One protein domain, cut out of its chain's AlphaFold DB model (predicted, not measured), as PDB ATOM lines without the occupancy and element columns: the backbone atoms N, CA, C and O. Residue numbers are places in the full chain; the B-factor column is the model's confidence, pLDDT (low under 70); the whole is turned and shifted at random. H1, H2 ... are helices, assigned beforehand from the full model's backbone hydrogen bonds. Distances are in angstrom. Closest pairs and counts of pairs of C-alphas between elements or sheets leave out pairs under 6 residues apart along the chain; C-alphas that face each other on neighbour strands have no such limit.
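Overview. This is residues 229 to 289 of the 456 residues of the protein "Nitrite reductase [NAD(P)H]" of Paenibacillus sp. P1XP2 (UniProt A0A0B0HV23). Three short helices, H1, H2 and H3, set at wide angles to one another with their centres in a triangle, make a small compact body, and a fourth helix, H4, sticks out from it as an arm. A long link without a named element, residues 253 to 263, leads from H2 to H3. The printed part has 61 residues with four named helices in the order H1, H2, H3, H4 and no named strand; its class is all helix. The whole is compact, with a radius of gyration of the C-alphas of 11.4 A, and spans 33 by 23 by 18 A, the arm making its length.

Arrangement. H1, residues 229 to 240, and H2, residues 246 to 252, only just touch, with 3 pairs of C-alphas within 8 A, and H1 does so with residues 235 to 238 alone. Their closest C-alphas, those of Ala 238 and Met 249, are 6.9 A apart, and their lines are about perpendicular at 83 degrees. H1 touches H3, residues 264 to 274, at a steep tilt of 57 degrees, the same way; the closest C-alphas, those of Lys 232 and Tyr 271, are 6.6 A apart. H2 and H3 only just touch, also with 3 pairs within 8 A, the closest being the C-alphas of Ile 246 and Ile 268 at 7.0 A, and are about perpendicular at 82 degrees. The helix packing is mostly crossed: of these three pairs, 0 are at a shallow tilt. H4, residues 280 to 288, is apart from H1, H2 and H3. In H1, H2, H3 and H4 every O i to N i+4 pair is within hydrogen-bond range.

Along the chain. H1 begins at C-alpha 229, at (216.214, 257.369, 232.425), and is 17.2 A long from first to last C-alpha. H2 measures 9.9 A from C-alpha 246 to C-alpha 252. H3 begins at C-alpha 264, at (217.577, 251.554, 244.805), and measures 15.4 A. H4 measures 13.0 A and ends at C-alpha 288, at (221.811, 229.459, 249.339).

Size, cuts and confidence. The two C-alphas farthest apart, those of Ser 230 and Lys 288, are 33.9 A apart. Residues 280 to 289, of which 280 to 288 belong to H4, stand free; the body without them has 51 residues and spans 23 by 23 by 17 A. The links H1 to H2 and H3 to H4 are tight, and the link H2 to H3, with 11 residues, is long. The printed part has no cut. The mean pLDDT of the printed part is 75.8; residues 277 to 289 are under 70, and the mean for H4 is 40.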
ATOM      1  N   ALA A 229     215.651 257.184 233.759       81.06
ATOM      2  CA  ALA A 229     216.214 257.369 232.425       81.06
ATOM      3  C   ALA A 229     217.683 257.811 232.493       81.06
ATOM      4  O   ALA A 229     218.540 257.146 231.903       81.06
ATOM      5  N   SER A 230     217.984 258.852 233.276       86.31
ATOM      6  CA  SER A 230     219.359 259.300 233.537       86.31
ATOM      7  C   SER A 230     220.214 258.215 234.203       86.31
ATOM      8  O   SER A 230     221.351 257.992 233.786       86.31
ATOM      9  N   LEU A 231     219.660 257.461 235.161       88.81
ATOM     10  CA  LEU A 231     220.356 256.348 235.808       88.81
ATOM     11  C   LEU A 231     220.740 255.258 234.808       88.81
ATOM     12  O   LEU A 231     221.886 254.823 234.777       88.81
ATOM     13  N   LYS A 232     219.801 254.819 233.970       86.06
ATOM     14  CA  LYS A 232     220.057 253.760 232.989       86.06
ATOM     15  C   LYS A 232     221.162 254.147 232.004       86.06
ATOM     16  O   LYS A 232     222.020 253.321 231.704       86.06
ATOM     17  N   GLN A 233     221.172 255.396 231.536       84.25
ATOM     18  CA  GLN A 233     222.238 255.916 230.672       84.25
ATOM     19  C   GLN A 233     223.589 255.954 231.398       84.25
ATOM     20  O   GLN A 233     224.584 255.458 230.869       84.25
ATOM     21  N   ALA A 234     223.613 256.482 232.623       86.50
ATOM     22  CA  ALA A 234     224.827 256.574 233.425       86.50
ATOM     23  C   ALA A 234     225.409 255.189 233.760       86.50
ATOM     24  O   ALA A 234     226.619 254.994 233.707       86.50
ATOM     25  N   MET A 235     224.555 254.198 234.025       86.12
ATOM     26  CA  MET A 235     224.989 252.826 234.288       86.12
ATOM     27  C   MET A 235     225.600 252.156 233.061       86.12
ATOM     28  O   MET A 235     226.612 251.477 233.191       86.12
ATOM     29  N   VAL A 236     225.032 252.355 231.867       83.62
ATOM     30  CA  VAL A 236     225.636 251.841 230.626       83.62
ATOM     31  C   VAL A 236     227.027 252.444 230.418       83.62
ATOM     32  O   VAL A 236     227.959 251.717 230.080       83.62
ATOM     33  N   HIS A 237     227.188 253.746 230.670       84.75
ATOM     34  CA  HIS A 237     228.492 254.408 230.607       84.75
ATOM     35  C   HIS A 237     229.488 253.807 231.607       84.75
ATOM     36  O   HIS A 237     230.558 253.356 231.209       84.75
ATOM     37  N   ALA A 238     229.099 253.700 232.877       85.75
ATOM     38  CA  ALA A 238     229.946 253.153 233.932       85.75
ATOM     39  C   ALA A 238     230.347 251.686 233.675       85.75
ATOM     40  O   ALA A 238     231.481 251.291 233.943       85.75
ATOM     41  N   VAL A 239     229.453 250.873 233.101       84.19
ATOM     42  CA  VAL A 239     229.769 249.499 232.670       84.19
ATOM     43  C   VAL A 239     230.803 249.485 231.542       84.19
ATOM     44  O   VAL A 239     231.704 248.643 231.549       84.19
ATOM     45  N   ASN A 240     230.704 250.411 230.584       82.75
ATOM     46  CA  ASN A 240     231.684 250.546 229.503       82.75
ATOM     47  C   ASN A 240     233.052 251.028 230.013       82.75
ATOM     48  O   ASN A 240     234.076 250.659 229.445       82.75
ATOM     49  N   GLU A 241     233.077 251.788 231.109       85.81
ATOM     50  CA  GLU A 241     234.298 252.197 231.816       85.81
ATOM     51  C   GLU A 241     234.877 251.105 232.730       85.81
ATOM     52  O   GLU A 241     235.959 251.273 233.290       85.81
ATOM     53  N   GLY A 242     234.197 249.961 232.847       83.06
ATOM     54  CA  GLY A 242     234.704 248.779 233.540       83.06
ATOM     55  C   GLY A 242     234.094 248.512 234.914       83.06
ATOM     56  O   GLY A 242     234.543 247.574 235.565       83.06
ATOM     57  N   CYS A 243     233.070 249.256 235.345       84.06
ATOM     58  CA  CYS A 243     232.347 248.936 236.581       84.06
ATOM     59  C   CYS A 243     231.613 247.598 236.424       84.06
ATOM     60  O   CYS A 243     230.810 247.429 235.496       84.06
ATOM     61  N   ARG A 244     231.869 246.648 237.332       81.12
ATOM     62  CA  ARG A 244     231.252 245.310 237.285       81.12
ATOM     63  C   ARG A 244     230.427 244.963 238.521       81.12
ATOM     64  O   ARG A 244     229.606 244.061 238.435       81.12
ATOM     65  N   SER A 245     230.568 245.696 239.625       83.56
ATOM     66  CA  SER A 245     229.840 245.401 240.867       83.56
ATOM     67  C   SER A 245     228.888 246.523 241.305       83.56
ATOM     68  O   SER A 245     229.045 247.692 240.938       83.56
ATOM     69  N   ILE A 246     227.886 246.181 242.126       84.69
ATOM     70  CA  ILE A 246     226.949 247.158 242.712       84.69
ATOM     71  C   ILE A 246     227.683 248.228 243.548       84.69
ATOM     72  O   ILE A 246     227.383 249.412 243.359       84.69
ATOM     73  N   PRO A 247     228.642 247.882 244.438       85.69
ATOM     74  CA  PRO A 247     229.368 248.882 245.221       85.69
ATOM     75  C   PRO A 247     230.187 249.850 244.357       85.69
ATOM     76  O   PRO A 247     230.163 251.054 244.612       85.69
ATOM     77  N   GLU A 248     230.862 249.352 243.313       85.69
ATOM     78  CA  GLU A 248     231.588 250.197 242.351       85.69
ATOM     79  C   GLU A 248     230.643 251.156 241.632       85.69
ATOM     80  O   GLU A 248     230.927 252.347 241.548       85.69
ATOM     81  N   MET A 249     229.493 250.656 241.171       86.75
ATOM     82  CA  MET A 249     228.490 251.457 240.474       86.75
ATOM     83  C   MET A 249     227.949 252.586 241.359       86.75
ATOM     84  O   MET A 249     227.865 253.736 240.931       86.75
ATOM     85  N   MET A 250     227.610 252.279 242.615       88.81
ATOM     86  CA  MET A 250     227.137 253.280 243.574       88.81
ATOM     87  C   MET A 250     228.213 254.328 243.884       88.81
ATOM     88  O   MET A 250     227.902 255.517 243.944       88.81
ATOM     89  N   ALA A 251     229.469 253.911 244.059       87.69
ATOM     90  CA  ALA A 251     230.576 254.832 244.301       87.69
ATOM     91  C   ALA A 251     230.839 255.737 243.087       87.69
ATOM     92  O   ALA A 251     230.964 256.951 243.241       87.69
ATOM     93  N   HIS A 252     230.863 255.155 241.886       87.62
ATOM     94  CA  HIS A 252     231.115 255.862 240.634       87.62
ATOM     95  C   HIS A 252     230.020 256.893 240.324       87.62
ATOM     96  O   HIS A 252     230.317 258.016 239.926       87.62
ATOM     97  N   LEU A 253     228.751 256.548 240.571       88.69
ATOM     98  CA  LEU A 253     227.608 257.437 240.343       88.69
ATOM     99  C   LEU A 253     227.299 258.379 241.523       88.69
ATOM    100  O   LEU A 253     226.290 259.084 241.493       88.69
ATOM    101  N   GLY A 254     228.136 258.399 242.565       87.50
ATOM    102  CA  GLY A 254     228.026 259.361 243.666       87.50
ATOM    103  C   GLY A 254     226.834 259.138 244.603       87.50
ATOM    104  O   GLY A 254     226.236 260.101 245.086       87.50
ATOM    105  N   TRP A 255     226.463 257.883 244.880       89.44
ATOM    106  CA  TRP A 255     225.383 257.579 245.825       89.44
ATOM    107  C   TRP A 255     225.675 258.133 247.223       89.44
ATOM    108  O   TRP A 255     226.747 257.921 247.789       89.44
ATOM    109  N   LYS A 256     224.668 258.751 247.851       87.38
ATOM    110  CA  LYS A 256     224.794 259.317 249.208       87.38
ATOM    111  C   LYS A 256     225.060 258.254 250.282       87.38
ATOM    112  O   LYS A 256     225.610 258.562 251.335       87.38
ATOM    113  N   LYS A 257     224.634 257.008 250.043       83.31
ATOM    114  CA  LYS A 257     224.842 255.855 250.934       83.31
ATOM    115  C   LYS A 257     225.586 254.760 250.174       83.31
ATOM    116  O   LYS A 257     225.044 254.242 249.203       83.31
ATOM    117  N   ALA A 258     226.759 254.361 250.667       73.38
ATOM    118  CA  ALA A 258     227.647 253.395 250.005       73.38
ATOM    119  C   ALA A 258     227.025 252.001 249.761       73.38
ATOM    120  O   ALA A 258     227.443 251.309 248.843       73.38
ATOM    121  N   GLY A 259     226.024 251.593 250.553       73.81
ATOM    122  CA  GLY A 259     225.274 250.338 250.362       73.81
ATOM    123  C   GLY A 259     223.878 250.514 249.752       73.81
ATOM    124  O   GLY A 259     223.111 249.557 249.681       73.81
ATOM    125  N   GLY A 260     223.508 251.737 249.360       83.88
ATOM    126  CA  GLY A 260     222.162 252.055 248.895       83.88
ATOM    127  C   GLY A 260     221.078 251.874 249.966       83.88
ATOM    128  O   GLY A 260     221.330 251.902 251.171       83.88
ATOM    129  N   CYS A 261     219.834 251.740 249.514       85.12
ATOM    130  CA  CYS A 261     218.667 251.433 250.336       85.12
ATOM    131  C   CYS A 261     217.812 250.356 249.656       85.12
ATOM    132  O   CYS A 261     218.051 250.007 248.497       85.12
ATOM    133  N   ALA A 262     216.772 249.884 250.347       82.19
ATOM    134  CA  ALA A 262     215.858 248.864 249.833       82.19
ATOM    135  C   ALA A 262     215.155 249.249 248.515       82.19
ATOM    136  O   ALA A 262     214.761 248.361 247.767       82.19
ATOM    137  N   ALA A 263     215.030 250.546 248.204       82.31
ATOM    138  CA  ALA A 263     214.420 251.016 246.959       82.31
ATOM    139  C   ALA A 263     215.394 250.990 245.766       82.31
ATOM    140  O   ALA A 263     215.035 250.531 244.688       82.31
ATOM    141  N   CYS A 264     216.640 251.451 245.932       85.94
ATOM    142  CA  CYS A 264     217.577 251.554 244.805       85.94
ATOM    143  C   CYS A 264     218.378 250.280 244.541       85.94
ATOM    144  O   CYS A 264     218.828 250.076 243.416       85.94
ATOM    145  N   PHE A 265     218.579 249.427 245.548       86.00
ATOM    146  CA  PHE A 265     219.368 248.208 245.377       86.00
ATOM    147  C   PHE A 265     218.770 247.270 244.305       86.00
ATOM    148  O   PHE A 265     219.499 246.885 243.387       86.00
ATOM    149  N   PRO A 266     217.453 246.975 244.306       84.75
ATOM    150  CA  PRO A 266     216.840 246.160 243.257       84.75
ATOM    151  C   PRO A 266     216.897 246.798 241.860       84.75
ATOM    152  O   PRO A 266     217.048 246.080 240.872       84.75
ATOM    153  N   VAL A 267     216.815 248.132 241.782       88.69
ATOM    154  CA  VAL A 267     216.877 248.908 240.529       88.69
ATOM    155  C   VAL A 267     218.253 248.784 239.881       88.69
ATOM    156  O   VAL A 267     218.358 248.466 238.697       88.69
ATOM    157  N   ILE A 268     219.315 248.988 240.664       87.75
ATOM    158  CA  ILE A 268     220.698 248.882 240.182       87.75
ATOM    159  C   ILE A 268     220.984 247.447 239.750       87.75
ATOM    160  O   ILE A 268     221.499 247.225 238.657       87.75
ATOM    161  N   ARG A 269     220.580 246.461 240.559       86.81
ATOM    162  CA  ARG A 269     220.748 245.049 240.208       86.81
ATOM    163  C   ARG A 269     220.073 244.713 238.877       86.81
ATOM    164  O   ARG A 269     220.681 244.064 238.034       86.81
ATOM    165  N   PHE A 270     218.845 245.189 238.668       87.44
ATOM    166  CA  PHE A 270     218.131 245.001 237.408       87.44
ATOM    167  C   PHE A 270     218.879 245.621 236.221       87.44
ATOM    168  O   PHE A 270     219.117 244.941 235.227       87.44
ATOM    169  N   TYR A 271     219.289 246.888 236.308       88.00
ATOM    170  CA  TYR A 271     219.958 247.555 235.188       88.00
ATOM    171  C   TYR A 271     221.352 246.996 234.883       88.00
ATOM    172  O   TYR A 271     221.703 246.903 233.708       88.00
ATOM    173  N   LEU A 272     222.116 246.563 235.893       84.62
ATOM    174  CA  LEU A 272     223.370 245.826 235.683       84.62
ATOM    175  C   LEU A 272     223.119 244.519 234.930       84.62
ATOM    176  O   LEU A 272     223.809 244.214 233.952       84.62
ATOM    177  N   GLU A 273     222.072 243.791 235.324       82.50
ATOM    178  CA  GLU A 273     221.689 242.561 234.648       82.50
ATOM    179  C   GLU A 273     221.342 242.824 233.175       82.50
ATOM    180  O   GLU A 273     221.824 242.104 232.300       82.50
ATOM    181  N   ILE A 274     220.560 243.867 232.873       83.31
ATOM    182  CA  ILE A 274     220.238 244.255 231.488       83.31
ATOM    183  C   ILE A 274     221.492 244.662 230.705       83.31
ATOM    184  O   ILE A 274     221.617 244.292 229.536       83.31
ATOM    185  N   ALA A 275     222.442 245.345 231.346       80.81
ATOM    186  CA  ALA A 275     223.716 245.744 230.750       80.81
ATOM    187  C   ALA A 275     224.688 244.570 230.508       80.81
ATOM    188  O   ALA A 275     225.757 244.766 229.934       80.81
ATOM    189  N   GLY A 276     224.333 243.341 230.904       74.25
ATOM    190  CA  GLY A 276     225.174 242.161 230.679       74.25
ATOM    191  C   GLY A 276     226.238 241.933 231.749       74.25
ATOM    192  O   GLY A 276     227.101 241.081 231.558       74.25
ATOM    193  N   VAL A 277     226.159 242.658 232.863       66.88
ATOM    194  CA  VAL A 277     227.022 242.506 234.031       66.88
ATOM    195  C   VAL A 277     226.244 241.705 235.065       66.88
ATOM    196  O   VAL A 277     225.461 242.253 235.834       66.88
ATOM    197  N   ALA A 278     226.365 240.384 235.014       55.66
ATOM    198  CA  ALA A 278     225.829 239.513 236.049       55.66
ATOM    199  C   ALA A 278     227.000 238.756 236.674       55.66
ATOM    200  O   ALA A 278     227.673 238.004 235.971       55.66
ATOM    201  N   ASP A 279     227.236 238.981 237.967       48.06
ATOM    202  CA  ASP A 279     228.099 238.127 238.778       48.06
ATOM    203  C   ASP A 279     227.368 236.799 239.011       48.06
ATOM    204  O   ASP A 279     226.359 236.735 239.723       48.06
ATOM    205  N   ASP A 280     227.874 235.721 238.410       46.34
ATOM    206  CA  ASP A 280     227.366 234.363 238.637       46.34
ATOM    207  C   ASP A 280     227.483 233.953 240.130       46.34
ATOM    208  O   ASP A 280     226.703 233.134 240.626       46.34
ATOM    209  N   GLU A 281     228.377 234.594 240.897       41.62
ATOM    210  CA  GLU A 281     228.618 234.324 242.324       41.62
ATOM    211  C   GLU A 281     227.532 234.894 243.273       41.62
ATOM    212  O   GLU A 281     227.198 234.270 244.290       41.62
ATOM    213  N   GLU A 282     226.893 236.026 242.945       44.91
ATOM    214  CA  GLU A 282     225.803 236.601 243.765       44.91
ATOM    215  C   GLU A 282     224.459 235.877 243.554       44.91
ATOM    216  O   GLU A 282     223.647 235.747 244.475       44.91
ATOM    217  N   ARG A 283     224.228 235.323 242.357       44.50
ATOM    218  CA  ARG A 283     223.033 234.518 242.042       44.50
ATOM    219  C   ARG A 283     223.035 233.187 242.806       44.50
ATOM    220  O   ARG A 283     222.003 232.776 243.344       44.50
ATOM    221  N   ALA A 284     224.203 232.549 242.916       37.78
ATOM    222  CA  ALA A 284     224.392 231.311 243.673       37.78
ATOM    223  C   ALA A 284     224.248 231.516 245.195       37.78
ATOM    224  O   ALA A 284     223.715 230.648 245.894       37.78
ATOM    225  N   SER A 285     224.668 232.675 245.715       38.47
ATOM    226  CA  SER A 285     224.550 233.015 247.138       38.47
ATOM    227  C   SER A 285     223.161 233.534 247.530       38.47
ATOM    228  O   SER A 285     222.719 233.246 248.639       38.47
ATOM    229  N   ALA A 286     222.398 234.175 246.639       40.81
ATOM    230  CA  ALA A 286     220.994 234.531 246.901       40.81
ATOM    231  C   ALA A 286     220.061 233.302 246.999       40.81
ATOM    232  O   ALA A 286     219.049 233.350 247.695       40.81
ATOM    233  N   SER A 287     220.416 232.190 246.344       36.97
ATOM    234  CA  SER A 287     219.687 230.912 246.430       36.97
ATOM    235  C   SER A 287     220.067 230.079 247.669       36.97
ATOM    236  O   SER A 287     219.270 229.276 248.150       36.97
ATOM    237  N   LYS A 288     221.274 230.277 248.230       32.88
ATOM    238  CA  LYS A 288     221.811 229.459 249.339       32.88
ATOM    239  C   LYS A 288     222.094 230.204 250.644       32.88
ATOM    240  O   LYS A 288     222.404 229.553 251.638       32.88
ATOM    241  N   SER A 289     221.991 231.528 250.683       28.41
ATOM    242  CA  SER A 289     222.319 232.302 251.875       28.41
ATOM    243  C   SER A 289     221.097 233.026 252.436       28.41
ATOM    244  O   SER A 289     220.653 234.075 251.977       28.41
TER     245      SER A 289